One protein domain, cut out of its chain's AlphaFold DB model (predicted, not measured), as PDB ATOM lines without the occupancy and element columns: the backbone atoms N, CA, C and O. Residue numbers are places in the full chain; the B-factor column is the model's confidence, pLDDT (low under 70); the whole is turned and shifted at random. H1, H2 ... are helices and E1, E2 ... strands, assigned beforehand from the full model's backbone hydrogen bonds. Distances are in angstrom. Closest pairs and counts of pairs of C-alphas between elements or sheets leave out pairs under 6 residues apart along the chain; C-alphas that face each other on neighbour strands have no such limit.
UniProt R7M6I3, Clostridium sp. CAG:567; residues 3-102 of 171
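AT A GLANCE: This is residues 3 to 102 of the 171 residues of a protein of Clostridium sp. CAG:567 (UniProt R7M6I3). A long, slender model: the hairpin of E2 and E3 makes the body, with residues 45 to 49 of H3 coming close to it near its open end, by Val 69 of E2, and H3 set steeply to its strands, while H2 runs out from the body as an arm and H1 folds back from that arm's far end. At the opposite end lie the short pair E1 and E4 and then H4. The 100 printed residues hold H1, H2, H3, E1, E2, E3, E4 and H4 in that order, with two antiparallel two-stranded sheets, and the class is mixed. The whole is extended, with a radius of gyration of the C-alphas of 21.9 A and spans of 68 by 29 by 28 A.

IN THESE COORDINATES: H1 is residues 3 to 12, from C-alpha 3 at (34.856, -22.012, 36.019). H2 is residues 19 to 38, 28.7 A long, and H3 residues 42 to 57, 22.1 A. E1 is residues 60 to 62, E2 68 to 75, 21.5 A, E3 81 to 89, 23.1 A, and E4 92 to 95. H4, residues 97 to 102, ends at C-alpha 102 at (12.231, -6.554, -3.832).

HOW THE PARTS SIT: H1 and H2 are apart. The closest C-alphas of H2 and E3, Arg 37 and Pro 84, are 7.3 A apart. Those of H3 and E2, Lys 49 and Val 69, are 7.2 A apart. H3 and E1 are near each other, with 6 pairs of C-alphas within 10 A. In the hairpin E2 and E3, N 70 and O 87 are 2.7 A apart, within hydrogen-bond range. E3 bends by 56 degrees at residue 84 and runs on into E4 at 72 degrees. In the antiparallel pair E1 and E4, N 61 and O 94 are 2.8 A apart, also within range. H4 is apart from E1, but only just, at 8.1 A. Every O i to N i+4 pair is within range in H2 and H3, against 5 of 6 in H1 and 1 of 2 in H4.

THE WHOLE: The C-alphas farthest apart, Glu 16 and Asn 97, are 68.7 A apart. The printed part has no cut and no long link. Mean pLDDT of the printed part is 79.6, with residues 10 to 20 among those under 70.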
ATOM      1  N   GLU A   3      34.471 -21.964  34.596       65.31
ATOM      2  CA  GLU A   3      34.856 -22.012  36.019       65.31
ATOM      3  C   GLU A   3      36.270 -22.564  36.265       65.31
ATOM      4  O   GLU A   3      36.968 -22.103  37.171       65.31
ATOM      5  N   ASN A   4      36.755 -23.476  35.414       70.50
ATOM      6  CA  ASN A   4      38.127 -23.991  35.519       70.50
ATOM      7  C   ASN A   4      39.187 -22.911  35.240       70.50
ATOM      8  O   ASN A   4      40.268 -22.947  35.825       70.50
ATOM      9  N   ILE A   5      38.870 -21.926  34.395       75.12
ATOM     10  CA  ILE A   5      39.785 -20.834  34.030       75.12
ATOM     11  C   ILE A   5      39.904 -19.832  35.187       75.12
ATOM     12  O   ILE A   5      41.004 -19.393  35.523       75.12
ATOM     13  N   LEU A   6      38.795 -19.532  35.870       74.44
ATOM     14  CA  LEU A   6      38.792 -18.646  37.039       74.44
ATOM     15  C   LEU A   6      39.612 -19.226  38.201       74.44
ATOM     16  O   LEU A   6      40.336 -18.491  38.873       74.44
ATOM     17  N   ASN A   7      39.567 -20.547  38.399       72.12
ATOM     18  CA  ASN A   7      40.374 -21.230  39.413       72.12
ATOM     19  C   ASN A   7      41.876 -21.235  39.080       72.12
ATOM     20  O   ASN A   7      42.705 -21.144  39.987       72.12
ATOM     21  N   PHE A   8      42.233 -21.274  37.795       74.75
ATOM     22  CA  PHE A   8      43.616 -21.181  37.330       74.75
ATOM     23  C   PHE A   8      44.207 -19.774  37.547       74.75
ATOM     24  O   PHE A   8      45.287 -19.643  38.124       74.75
ATOM     25  N   LEU A   9      43.467 -18.710  37.205       74.00
ATOM     26  CA  LEU A   9      43.910 -17.329  37.454       74.00
ATOM     27  C   LEU A   9      43.973 -16.988  38.954       74.00
ATOM     28  O   LEU A   9      44.867 -16.262  39.391       74.00
ATOM     29  N   LYS A  10      43.070 -17.543  39.773       68.12
ATOM     30  CA  LYS A  10      43.025 -17.298  41.228       68.12
ATOM     31  C   LYS A  10      44.279 -17.792  41.962       68.12
ATOM     32  O   LYS A  10      44.652 -17.205  42.979       68.12
ATOM     33  N   ASN A  11      44.949 -18.819  41.435       64.88
ATOM     34  CA  ASN A  11      46.212 -19.336  41.973       64.88
ATOM     35  C   ASN A  11      47.441 -18.557  41.475       64.88
ATOM     36  O   ASN A  11      48.458 -18.532  42.162       64.88
ATOM     37  N   LEU A  12      47.331 -17.879  40.329       68.62
ATOM     38  CA  LEU A  12      48.383 -17.034  39.757       68.62
ATOM     39  C   LEU A  12      48.490 -15.676  40.477       68.62
ATOM     40  O   LEU A  12      49.580 -15.149  40.663       68.62
ATOM     41  N   VAL A  13      47.363 -15.135  40.953       65.38
ATOM     42  CA  VAL A  13      47.300 -13.831  41.645       65.38
ATOM     43  C   VAL A  13      47.756 -13.909  43.114       65.38
ATOM     44  O   VAL A  13      48.084 -12.890  43.722       65.38
ATOM     45  N   LYS A  14      47.807 -15.106  43.715       65.12
ATOM     46  CA  LYS A  14      48.004 -15.270  45.169       65.12
ATOM     47  C   LYS A  14      49.463 -15.394  45.627       65.12
ATOM     48  O   LYS A  14      49.690 -15.515  46.830       65.12
ATOM     49  N   LYS A  15      50.447 -15.344  44.722       57.84
ATOM     50  CA  LYS A  15      51.872 -15.453  45.066       57.84
ATOM     51  C   LYS A  15      52.626 -14.189  44.651       57.84
ATOM     52  O   LYS A  15      52.922 -13.983  43.488       57.84
ATOM     53  N   GLU A  16      52.854 -13.350  45.655       53.94
ATOM     54  CA  GLU A  16      53.951 -12.392  45.819       53.94
ATOM     55  C   GLU A  16      54.471 -11.628  44.587       53.94
ATOM     56  O   GLU A  16      55.094 -12.157  43.673       53.94
ATOM     57  N   LYS A  17      54.285 -10.310  44.688       56.69
ATOM     58  CA  LYS A  17      54.918  -9.176  44.001       56.69
ATOM     59  C   LYS A  17      56.387  -9.380  43.557       56.69
ATOM     60  O   LYS A  17      57.268  -8.666  44.027       56.69
ATOM     61  N   SER A  18      56.653 -10.234  42.576       57.59
ATOM     62  CA  SER A  18      57.812 -10.084  41.686       57.59
ATOM     63  C   SER A  18      57.343  -9.292  40.466       57.59
ATOM     64  O   SER A  18      56.938  -9.844  39.447       57.59
ATOM     65  N   LYS A  19      57.289  -7.963  40.624       58.78
ATOM     66  CA  LYS A  19      56.751  -7.034  39.614       58.78
ATOM     67  C   LYS A  19      57.361  -7.270  38.224       58.78
ATOM     68  O   LYS A  19      56.645  -7.237  37.237       58.78
ATOM     69  N   GLU A  20      58.636  -7.646  38.165       65.94
ATOM     70  CA  GLU A  20      59.348  -7.871  36.903       65.94
ATOM     71  C   GLU A  20      58.893  -9.124  36.134       65.94
ATOM     72  O   GLU A  20      58.755  -9.084  34.911       65.94
ATOM     73  N   SER A  21      58.617 -10.241  36.820       74.81
ATOM     74  CA  SER A  21      58.256 -11.498  36.141       74.81
ATOM     75  C   SER A  21      56.810 -11.488  35.632       74.81
ATOM     76  O   SER A  21      56.526 -12.014  34.553       74.81
ATOM     77  N   SER A  22      55.910 -10.832  36.373       80.50
ATOM     78  CA  SER A  22      54.508 -10.645  35.993       80.50
ATOM     79  C   SER A  22      54.368  -9.730  34.776       80.50
ATOM     80  O   SER A  22      53.606 -10.049  33.864       80.50
ATOM     81  N   ASP A  23      55.106  -8.616  34.744       80.44
ATOM     82  CA  ASP A  23      55.053  -7.674  33.623       80.44
ATOM     83  C   ASP A  23      55.645  -8.305  32.349       80.44
ATOM     84  O   ASP A  23      55.000  -8.290  31.300       80.44
ATOM     85  N   THR A  24      56.772  -9.019  32.465       83.69
ATOM     86  CA  THR A  24      57.370  -9.769  31.342       83.69
ATOM     87  C   THR A  24      56.429 -10.853  30.795       83.69
ATOM     88  O   THR A  24      56.308 -11.041  29.582       83.69
ATOM     89  N   ALA A  25      55.746 -11.601  31.670       85.12
ATOM     90  CA  ALA A  25      54.797 -12.632  31.251       85.12
ATOM     91  C   ALA A  25      53.560 -12.036  30.564       85.12
ATOM     92  O   ALA A  25      53.053 -12.621  29.608       85.12
ATOM     93  N   LYS A  26      53.098 -10.862  31.014       82.00
ATOM     94  CA  LYS A  26      51.988 -10.129  30.396       82.00
ATOM     95  C   LYS A  26      52.339  -9.671  28.981       82.00
ATOM     96  O   LYS A  26      51.534  -9.869  28.076       82.00
ATOM     97  N   GLU A  27      53.530  -9.110  28.782       80.75
ATOM     98  CA  GLU A  27      54.014  -8.692  27.459       80.75
ATOM     99  C   GLU A  27      54.150  -9.881  26.502       80.75
ATOM    100  O   GLU A  27      53.656  -9.828  25.376       80.75
ATOM    101  N   ARG A  28      54.726 -11.000  26.967       86.81
ATOM    102  CA  ARG A  28      54.830 -12.235  26.169       86.81
ATOM    103  C   ARG A  28      53.468 -12.821  25.825       86.81
ATOM    104  O   ARG A  28      53.254 -13.210  24.684       86.81
ATOM    105  N   LEU A  29      52.543 -12.877  26.785       84.19
ATOM    106  CA  LEU A  29      51.189 -13.369  26.541       84.19
ATOM    107  C   LEU A  29      50.463 -12.477  25.532       84.19
ATOM    108  O   LEU A  29      49.797 -12.987  24.640       84.19
ATOM    109  N   HIS A  30      50.615 -11.157  25.640       78.56
ATOM    110  CA  HIS A  30      50.024 -10.227  24.687       78.56
ATOM    111  C   HIS A  30      50.574 -10.441  23.274       78.56
ATOM    112  O   HIS A  30      49.791 -10.586  22.341       78.56
ATOM    113  N   LEU A  31      51.898 -10.556  23.132       76.62
ATOM    114  CA  LEU A  31      52.556 -10.831  21.856       76.62
ATOM    115  C   LEU A  31      52.089 -12.159  21.238       76.62
ATOM    116  O   LEU A  31      51.726 -12.194  20.067       76.62
ATOM    117  N   VAL A  32      52.042 -13.233  22.032       81.25
ATOM    118  CA  VAL A  32      51.561 -14.549  21.581       81.25
ATOM    119  C   VAL A  32      50.101 -14.474  21.127       81.25
ATOM    120  O   VAL A  32      49.762 -15.015  20.081       81.25
ATOM    121  N   LEU A  33      49.239 -13.767  21.864       77.75
ATOM    122  CA  LEU A  33      47.833 -13.585  21.489       77.75
ATOM    123  C   LEU A  33      47.659 -12.721  20.229       77.75
ATOM    124  O   LEU A  33      46.726 -12.951  19.462       77.75
ATOM    125  N   MET A  34      48.525 -11.727  20.005       72.94
ATOM    126  CA  MET A  34      48.542 -10.951  18.759       72.94
ATOM    127  C   MET A  34      48.958 -11.825  17.576       72.94
ATOM    128  O   MET A  34      48.302 -11.775  16.540       72.94
ATOM    129  N   GLN A  35      49.994 -12.651  17.744       72.44
ATOM    130  CA  GLN A  35      50.459 -13.584  16.718       72.44
ATOM    131  C   GLN A  35      49.385 -14.622  16.369       72.44
ATOM    132  O   GLN A  35      49.123 -14.851  15.196       72.44
ATOM    133  N   ASP A  36      48.719 -15.201  17.370       70.62
ATOM    134  CA  ASP A  36      47.655 -16.191  17.169       70.62
ATOM    135  C   ASP A  36      46.445 -15.598  16.424       70.62
ATOM    136  O   ASP A  36      45.889 -16.219  15.524       70.62
ATOM    137  N   ARG A  37      46.076 -14.343  16.720       70.81
ATOM    138  CA  ARG A  37      44.978 -13.643  16.027       70.81
ATOM    139  C   ARG A  37      45.336 -13.134  14.632       70.81
ATOM    140  O   ARG A  37      44.431 -12.952  13.822       70.81
ATOM    141  N   ALA A  38      46.608 -12.839  14.376       64.94
ATOM    142  CA  ALA A  38      47.085 -12.336  13.089       64.94
ATOM    143  C   ALA A  38      47.482 -13.462  12.120       64.94
ATOM    144  O   ALA A  38      47.514 -13.235  10.913       64.94
ATOM    145  N   ASN A  39      47.749 -14.671  12.625       65.69
ATOM    146  CA  ASN A  39      48.110 -15.836  11.822       65.69
ATOM    147  C   ASN A  39      46.879 -16.478  11.167       65.69
ATOM    148  O   ASN A  39      46.521 -17.622  11.438       65.69
ATOM    149  N   VAL A  40      46.242 -15.741  10.263       73.69
ATOM    150  CA  VAL A  40      45.317 -16.324   9.295       73.69
ATOM    151  C   VAL A  40      46.128 -16.702   8.054       73.69
ATOM    152  O   VAL A  40      46.825 -15.854   7.498       73.69
ATOM    153  N   SER A  41      46.096 -17.973   7.641       79.31
ATOM    154  CA  SER A  41      46.838 -18.414   6.454       79.31
ATOM    155  C   SER A  41      46.228 -17.836   5.175       79.31
ATOM    156  O   SER A  41      45.015 -17.630   5.091       79.31
ATOM    157  N   ALA A  42      47.070 -17.610   4.162       81.81
ATOM    158  CA  ALA A  42      46.615 -17.181   2.840       81.81
ATOM    159  C   ALA A  42      45.581 -18.163   2.264       81.81
ATOM    160  O   ALA A  42      44.528 -17.741   1.798       81.81
ATOM    161  N   ASP A  43      45.827 -19.466   2.421       85.38
ATOM    162  CA  ASP A  43      44.910 -20.524   1.989       85.38
ATOM    163  C   ASP A  43      43.532 -20.406   2.652       85.38
ATOM    164  O   ASP A  43      42.508 -20.608   2.006       85.38
ATOM    165  N   PHE A  44      43.474 -20.040   3.936       86.19
ATOM    166  CA  PHE A  44      42.202 -19.862   4.631       86.19
ATOM    167  C   PHE A  44      41.454 -18.605   4.167       86.19
ATOM    168  O   PHE A  44      40.231 -18.642   4.030       86.19
ATOM    169  N   LEU A  45      42.162 -17.501   3.898       85.06
ATOM    170  CA  LEU A  45      41.549 -16.304   3.308       85.06
ATOM    171  C   LEU A  45      40.982 -16.596   1.915       85.06
ATOM    172  O   LEU A  45      39.886 -16.133   1.607       85.06
ATOM    173  N   GLU A  46      41.684 -17.394   1.109       86.50
ATOM    174  CA  GLU A  46      41.230 -17.786  -0.228       86.50
ATOM    175  C   GLU A  46      39.998 -18.701  -0.163       86.50
ATOM    176  O   GLU A  46      39.025 -18.482  -0.885       86.50
ATOM    177  N   LEU A  47      39.979 -19.662   0.766       90.31
ATOM    178  CA  LEU A  47      38.798 -20.492   1.021       90.31
ATOM    179  C   LEU A  47      37.587 -19.637   1.429       90.31
ATOM    180  O   LEU A  47      36.515 -19.758   0.839       90.31
ATOM    181  N   MET A  48      37.755 -18.717   2.387       88.25
ATOM    182  CA  MET A  48      36.676 -17.807   2.796       88.25
ATOM    183  C   MET A  48      36.215 -16.898   1.654       88.25
ATOM    184  O   MET A  48      35.016 -16.652   1.507       88.25
ATOM    185  N   LYS A  49      37.152 -16.390   0.846       88.00
ATOM    186  CA  LYS A  49      36.856 -15.582  -0.339       88.00
ATOM    187  C   LYS A  49      35.928 -16.354  -1.276       88.00
ATOM    188  O   LYS A  49      34.886 -15.820  -1.651       88.00
ATOM    189  N   GLN A  50      36.256 -17.603  -1.597       90.69
ATOM    190  CA  GLN A  50      35.442 -18.448  -2.474       90.69
ATOM    191  C   GLN A  50      34.034 -18.686  -1.907       90.69
ATOM    192  O   GLN A  50      33.051 -18.466  -2.617       90.69
ATOM    193  N   GLU A  51      33.916 -19.042  -0.624       92.25
ATOM    194  CA  GLU A  51      32.616 -19.283   0.022       92.25
ATOM    195  C   GLU A  51      31.718 -18.032   0.030       92.25
ATOM    196  O   GLU A  51      30.531 -18.096  -0.303       92.25
ATOM    197  N   ILE A  52      32.277 -16.868   0.381       91.38
ATOM    198  CA  ILE A  52      31.532 -15.600   0.417       91.38
ATOM    199  C   ILE A  52      31.096 -15.194  -0.995       91.38
ATOM    200  O   ILE A  52      29.941 -14.801  -1.198       91.38
ATOM    201  N   ILE A  53      31.993 -15.304  -1.980       90.69
ATOM    202  CA  ILE A  53      31.696 -14.988  -3.381       90.69
ATOM    203  C   ILE A  53      30.569 -15.871  -3.902       90.69
ATOM    204  O   ILE A  53      29.649 -15.360  -4.536       90.69
ATOM    205  N   GLU A  54      30.594 -17.175  -3.624       91.38
ATOM    206  CA  GLU A  54      29.555 -18.098  -4.080       91.38
ATOM    207  C   GLU A  54      28.165 -17.694  -3.564       91.38
ATOM    208  O   GLU A  54      27.171 -17.751  -4.294       91.38
ATOM    209  N   VAL A  55      28.082 -17.214  -2.320       92.69
ATOM    210  CA  VAL A  55      26.829 -16.708  -1.747       92.69
ATOM    211  C   VAL A  55      26.382 -15.415  -2.428       92.69
ATOM    212  O   VAL A  55      25.207 -15.297  -2.786       92.69
ATOM    213  N   ILE A  56      27.289 -14.458  -2.641       89.94
ATOM    214  CA  ILE A  56      26.983 -13.176  -3.298       89.94
ATOM    215  C   ILE A  56      26.549 -13.399  -4.755       89.94
ATOM    216  O   ILE A  56      25.561 -12.804  -5.206       89.94
ATOM    217  N   LYS A  57      27.203 -14.334  -5.461       90.06
ATOM    218  CA  LYS A  57      26.906 -14.733  -6.846       90.06
ATOM    219  C   LYS A  57      25.467 -15.174  -7.070       90.06
ATOM    220  O   LYS A  57      24.963 -15.087  -8.190       90.06
ATOM    221  N   LYS A  58      24.767 -15.638  -6.034       90.31
ATOM    222  CA  LYS A  58      23.344 -16.006  -6.142       90.31
ATOM    223  C   LYS A  58      22.470 -14.816  -6.538       90.31
ATOM    224  O   LYS A  58      21.456 -15.010  -7.196       90.31
ATOM    225  N   TYR A  59      22.888 -13.595  -6.209       90.06
ATOM    226  CA  TYR A  59      22.093 -12.384  -6.406       90.06
ATOM    227  C   TYR A  59      22.767 -11.339  -7.301       90.06
ATOM    228  O   TYR A  59      22.084 -10.477  -7.858       90.06
ATOM    229  N   ILE A  60      24.091 -11.396  -7.444       90.50
ATOM    230  CA  ILE A  60      24.893 -10.371  -8.112       90.50
ATOM    231  C   ILE A  60      25.968 -11.055  -8.959       90.50
ATOM    232  O   ILE A  60      26.638 -11.956  -8.478       90.50
ATOM    233  N   ASP A  61      26.150 -10.624 -10.200       89.75
ATOM    234  CA  ASP A  61      27.308 -10.999 -11.007       89.75
ATOM    235  C   ASP A  61      28.487 -10.097 -10.624       89.75
ATOM    236  O   ASP A  61      28.390  -8.865 -10.678       89.75
ATOM    237  N   VAL A  62      29.581 -10.723 -10.198       90.12
ATOM    238  CA  VAL A  62      30.797 -10.079  -9.684       90.12
ATOM    239  C   VAL A  62      31.998 -10.512 -10.518       90.12
ATOM    240  O   VAL A  62      32.017 -11.631 -11.028       90.12
ATOM    241  N   ASP A  63      32.980  -9.628 -10.655       89.81
ATOM    242  CA  ASP A  63      34.259  -9.935 -11.302       89.81
ATOM    243  C   ASP A  63      35.231 -10.477 -10.251       89.81
ATOM    244  O   ASP A  63      35.622  -9.743  -9.350       89.81
ATOM    245  N   GLU A  64      35.578 -11.762 -10.335       85.00
ATOM    246  CA  GLU A  64      36.376 -12.467  -9.324       85.00
ATOM    247  C   GLU A  64      37.861 -12.116  -9.337       85.00
ATOM    248  O   GLU A  64      38.513 -12.180  -8.291       85.00
ATOM    249  N   GLU A  65      38.392 -11.749 -10.504       87.12
ATOM    250  CA  GLU A  65      39.810 -11.433 -10.672       87.12
ATOM    251  C   GLU A  65      40.158 -10.106  -9.991       87.12
ATOM    252  O   GLU A  65      41.262  -9.929  -9.479       87.12
ATOM    253  N   ALA A  66      39.185  -9.197  -9.918       88.00
ATOM    254  CA  ALA A  66      39.323  -7.877  -9.314       88.00
ATOM    255  C   ALA A  66      38.933  -7.818  -7.821       88.00
ATOM    256  O   ALA A  66      38.853  -6.725  -7.249       88.00
ATOM    257  N   ILE A  67      38.665  -8.962  -7.176       88.69
ATOM    258  CA  ILE A  67      38.307  -9.010  -5.751       88.69
ATOM    259  C   ILE A  67      39.556  -8.925  -4.881       88.69
ATOM    260  O   ILE A  67      40.426  -9.795  -4.934       88.69
ATOM    261  N   ASP A  68      39.575  -7.925  -4.002       87.75
ATOM    262  CA  ASP A  68      40.607  -7.740  -2.982       87.75
ATOM    263  C   ASP A  68      40.044  -8.047  -1.590       87.75
ATOM    264  O   ASP A  68      38.994  -7.512  -1.224       87.75
ATOM    265  N   VAL A  69      40.732  -8.902  -0.820       86.75
ATOM    266  CA  VAL A  69      40.330  -9.321   0.533       86.75
ATOM    267  C   VAL A  69      41.485  -9.170   1.525       86.75
ATOM    268  O   VAL A  69      42.506  -9.847   1.478       86.75
ATOM    269  N   HIS A  70      41.249  -8.248   2.442       85.81
ATOM    270  CA  HIS A  70      42.013  -7.768   3.577       85.81
ATOM    271  C   HIS A  70      41.726  -8.275   4.988       85.81
ATOM    272  O   HIS A  70      40.557  -8.234   5.365       85.81
ATOM    273  N   LEU A  71      42.709  -8.560   5.847       84.69
ATOM    274  CA  LEU A  71      42.484  -8.485   7.302       84.69
ATOM    275  C   LEU A  71      43.096  -7.198   7.865       84.69
ATOM    276  O   LEU A  71      44.231  -6.854   7.550       84.69
ATOM    277  N   THR A  72      42.362  -6.482   8.712       81.94
ATOM    278  CA  THR A  72      42.876  -5.306   9.427       81.94
ATOM    279  C   THR A  72      42.377  -5.281  10.863       81.94
ATOM    280  O   THR A  72      41.330  -5.839  11.181       81.94
ATOM    281  N   ASN A  73      43.092  -4.605  11.751       82.06
ATOM    282  CA  ASN A  73      42.680  -4.431  13.135       82.06
ATOM    283  C   ASN A  73      42.135  -3.017  13.303       82.06
ATOM    284  O   ASN A  73      42.875  -2.042  13.167       82.06
ATOM    285  N   LYS A  74      40.846  -2.884  13.629       78.00
ATOM    286  CA  LYS A  74      40.308  -1.572  14.002       78.00
ATOM    287  C   LYS A  74      40.901  -1.145  15.339       78.00
ATOM    288  O   LYS A  74      40.846  -1.907  16.294       78.00
ATOM    289  N   SER A  75      41.433   0.067  15.438       77.50
ATOM    290  CA  SER A  75      41.763   0.674  16.731       77.50
ATOM    291  C   SER A  75      40.474   1.057  17.460       77.50
ATOM    292  O   SER A  75      39.601   1.697  16.869       77.50
ATOM    293  N   ASN A  76      40.348   0.672  18.727       77.56
ATOM    294  CA  ASN A  76      39.267   1.159  19.579       77.56
ATOM    295  C   ASN A  76      39.537   2.615  19.992       77.56
ATOM    296  O   ASN A  76      40.688   3.055  19.996       77.56
ATOM    297  N   ASP A  77      38.487   3.330  20.399       78.31
ATOM    298  CA  ASP A  77      38.566   4.727  20.865       78.31
ATOM    299  C   ASP A  77      39.492   4.879  22.094       78.31
ATOM    300  O   ASP A  77      40.183   5.877  22.266       78.31
ATOM    301  N   ASP A  78      39.619   3.809  22.885       76.38
ATOM    302  CA  ASP A  78      40.504   3.720  24.053       76.38
ATOM    303  C   ASP A  78      41.994   3.501  23.699       76.38
ATOM    304  O   ASP A  78      42.801   3.156  24.564       76.38
ATOM    305  N   GLY A  79      42.376   3.600  22.420       70.44
ATOM    306  CA  GLY A  79      43.750   3.376  21.949       70.44
ATOM    307  C   GLY A  79      44.216   1.916  22.016       70.44
ATOM    308  O   GLY A  79      45.380   1.616  21.752       70.44
ATOM    309  N   THR A  80      43.319   0.989  22.358       75.81
ATOM    310  CA  THR A  80      43.598  -0.450  22.345       75.81
ATOM    311  C   THR A  80      43.425  -1.020  20.938       75.81
ATOM    312  O   THR A  80      42.551  -0.596  20.176       75.81
ATOM    313  N   VAL A  81      44.255  -2.003  20.578       71.44
ATOM    314  CA  VAL A  81      44.111  -2.737  19.314       71.44
ATOM    315  C   VAL A  81      42.818  -3.549  19.383       71.44
ATOM    316  O   VAL A  81      42.680  -4.445  20.220       71.44
ATOM    317  N   GLY A  82      41.849  -3.210  18.539       74.56
ATOM    318  CA  GLY A  82      40.573  -3.906  18.467       74.56
ATOM    319  C   GLY A  82      40.674  -5.240  17.736       74.56
ATOM    320  O   GLY A  82      41.740  -5.690  17.298       74.56
ATOM    321  N   ALA A  83      39.528  -5.913  17.660       77.31
ATOM    322  CA  ALA A  83      39.429  -7.214  17.018       77.31
ATOM    323  C   ALA A  83      39.820  -7.132  15.525       77.31
ATOM    324  O   ALA A  83      39.575  -6.101  14.886       77.31
ATOM    325  N   PRO A  84      40.418  -8.202  14.970       79.56
ATOM    326  CA  PRO A  84      40.649  -8.293  13.536       79.56
ATOM    327  C   PRO A  84      39.306  -8.270  12.792       79.56
ATOM    328  O   PRO A  84      38.324  -8.874  13.226       79.56
ATOM    329  N   ALA A  85      39.268  -7.546  11.684       83.81
ATOM    330  CA  ALA A  85      38.115  -7.327  10.832       83.81
ATOM    331  C   ALA A  85      38.506  -7.593   9.377       83.81
ATOM    332  O   ALA A  85      39.564  -7.158   8.918       83.81
ATOM    333  N   LEU A  86      37.642  -8.309   8.663       86.62
ATOM    334  CA  LEU A  86      37.823  -8.623   7.252       86.62
ATOM    335  C   LEU A  86      37.253  -7.485   6.397       86.62
ATOM    336  O   LEU A  86      36.105  -7.081   6.589       86.62
ATOM    337  N   TYR A  87      38.046  -6.978   5.463       89.19
ATOM    338  CA  TYR A  87      37.660  -5.956   4.496       89.19
ATOM    339  C   TYR A  87      37.747  -6.538   3.099       89.19
ATOM    340  O   TYR A  87      38.738  -7.175   2.765       89.19
ATOM    341  N   ALA A  88      36.724  -6.312   2.283       90.62
ATOM    342  CA  ALA A  88      36.709  -6.797   0.915       90.62
ATOM    343  C   ALA A  88      36.179  -5.726  -0.036       90.62
ATOM    344  O   ALA A  88      35.148  -5.105   0.236       90.62
ATOM    345  N   ASN A  89      36.873  -5.535  -1.156       92.25
ATOM    346  CA  ASN A  89      36.361  -4.797  -2.299       92.25
ATOM    347  C   ASN A  89      35.878  -5.803  -3.345       92.25
ATOM    348  O   ASN A  89      36.676  -6.577  -3.867       92.25
ATOM    349  N   ILE A  90      34.575  -5.795  -3.630       91.81
ATOM    350  CA  ILE A  90      33.934  -6.744  -4.548       91.81
ATOM    351  C   ILE A  90      33.221  -5.950  -5.648       91.81
ATOM    352  O   ILE A  90      32.107  -5.463  -5.426       91.81
ATOM    353  N   PRO A  91      33.850  -5.779  -6.821       90.88
ATOM    354  CA  PRO A  91      33.247  -5.076  -7.946       90.88
ATOM    355  C   PRO A  91      31.991  -5.786  -8.462       90.88
ATOM    356  O   PRO A  91      31.973  -7.001  -8.669       90.88
ATOM    357  N   ILE A  92      30.936  -5.007  -8.694       91.88
ATOM    358  CA  ILE A  92      29.653  -5.503  -9.199       91.88
ATOM    359  C   ILE A  92      29.580  -5.261 -10.705       91.88
ATOM    360  O   ILE A  92      29.645  -4.117 -11.149       91.88
ATOM    361  N   VAL A  93      29.368  -6.327 -11.477       90.25
ATOM    362  CA  VAL A  93      29.153  -6.253 -12.928       90.25
ATOM    363  C   VAL A  93      27.674  -6.037 -13.228       90.25
ATOM    364  O   VAL A  93      27.301  -5.150 -13.993       90.25
ATOM    365  N   THR A  94      26.791  -6.848 -12.642       88.31
ATOM    366  CA  THR A  94      25.341  -6.775 -12.879       88.31
ATOM    367  C   THR A  94      24.570  -7.342 -11.690       88.31
ATOM    368  O   THR A  94      25.034  -8.235 -10.998       88.31
ATOM    369  N   ILE A  95      23.366  -6.833 -11.429       86.38
ATOM    370  CA  ILE A  95      22.483  -7.358 -10.375       86.38
ATOM    371  C   ILE A  95      21.454  -8.297 -11.008       86.38
ATOM    372  O   ILE A  95      20.822  -7.935 -12.000       86.38
ATOM    373  N   LYS A  96      21.225  -9.485 -10.444       84.81
ATOM    374  CA  LYS A  96      20.258 -10.445 -11.001       84.81
ATOM    375  C   LYS A  96      18.822  -9.963 -10.797       84.81
ATOM    376  O   LYS A  96      18.473  -9.354  -9.786       84.81
ATOM    377  N   ASN A  97      17.958 -10.241 -11.773       78.69
ATOM    378  CA  ASN A  97      16.583  -9.723 -11.810       78.69
ATOM    379  C   ASN A  97      15.721 -10.171 -10.624       78.69
ATOM    380  O   ASN A  97      14.807  -9.450 -10.241       78.69
ATOM    381  N   GLU A  98      16.017 -11.319 -10.022       73.81
ATOM    382  CA  GLU A  98      15.323 -11.813  -8.828       73.81
ATOM    383  C   GLU A  98      15.541 -10.895  -7.618       73.81
ATOM    384  O   GLU A  98      14.586 -10.585  -6.910       73.81
ATOM    385  N   ALA A  99      16.752 -10.352  -7.450       68.75
ATOM    386  CA  ALA A  99      17.066  -9.388  -6.395       68.75
ATOM    387  C   ALA A  99      16.446  -8.001  -6.652       68.75
ATOM    388  O   ALA A  99      16.135  -7.270  -5.714       68.75
ATOM    389  N   ARG A 100      16.211  -7.633  -7.920       70.38
ATOM    390  CA  ARG A 100      15.585  -6.346  -8.285       70.38
ATOM    391  C   ARG A 100      14.095  -6.276  -7.935       70.38
ATOM    392  O   ARG A 100      13.570  -5.183  -7.738       70.38
ATOM    393  N   LYS A 101      13.414  -7.423  -7.831       66.81
ATOM    394  CA  LYS A 101      11.964  -7.504  -7.565       66.81
ATOM    395  C   LYS A 101      11.562  -7.125  -6.135       66.81
ATOM    396  O   LYS A 101      10.378  -6.970  -5.877       66.81
ATOM    397  N   LEU A 102      12.515  -6.937  -5.221       62.41
ATOM    398  CA  LEU A 102      12.231  -6.554  -3.832       62.41
ATOM    399  C   LEU A 102      11.986  -5.045  -3.643       62.41
ATOM    400  O   LEU A 102      11.493  -4.649  -2.592       62.41
TER     401      LEU A 102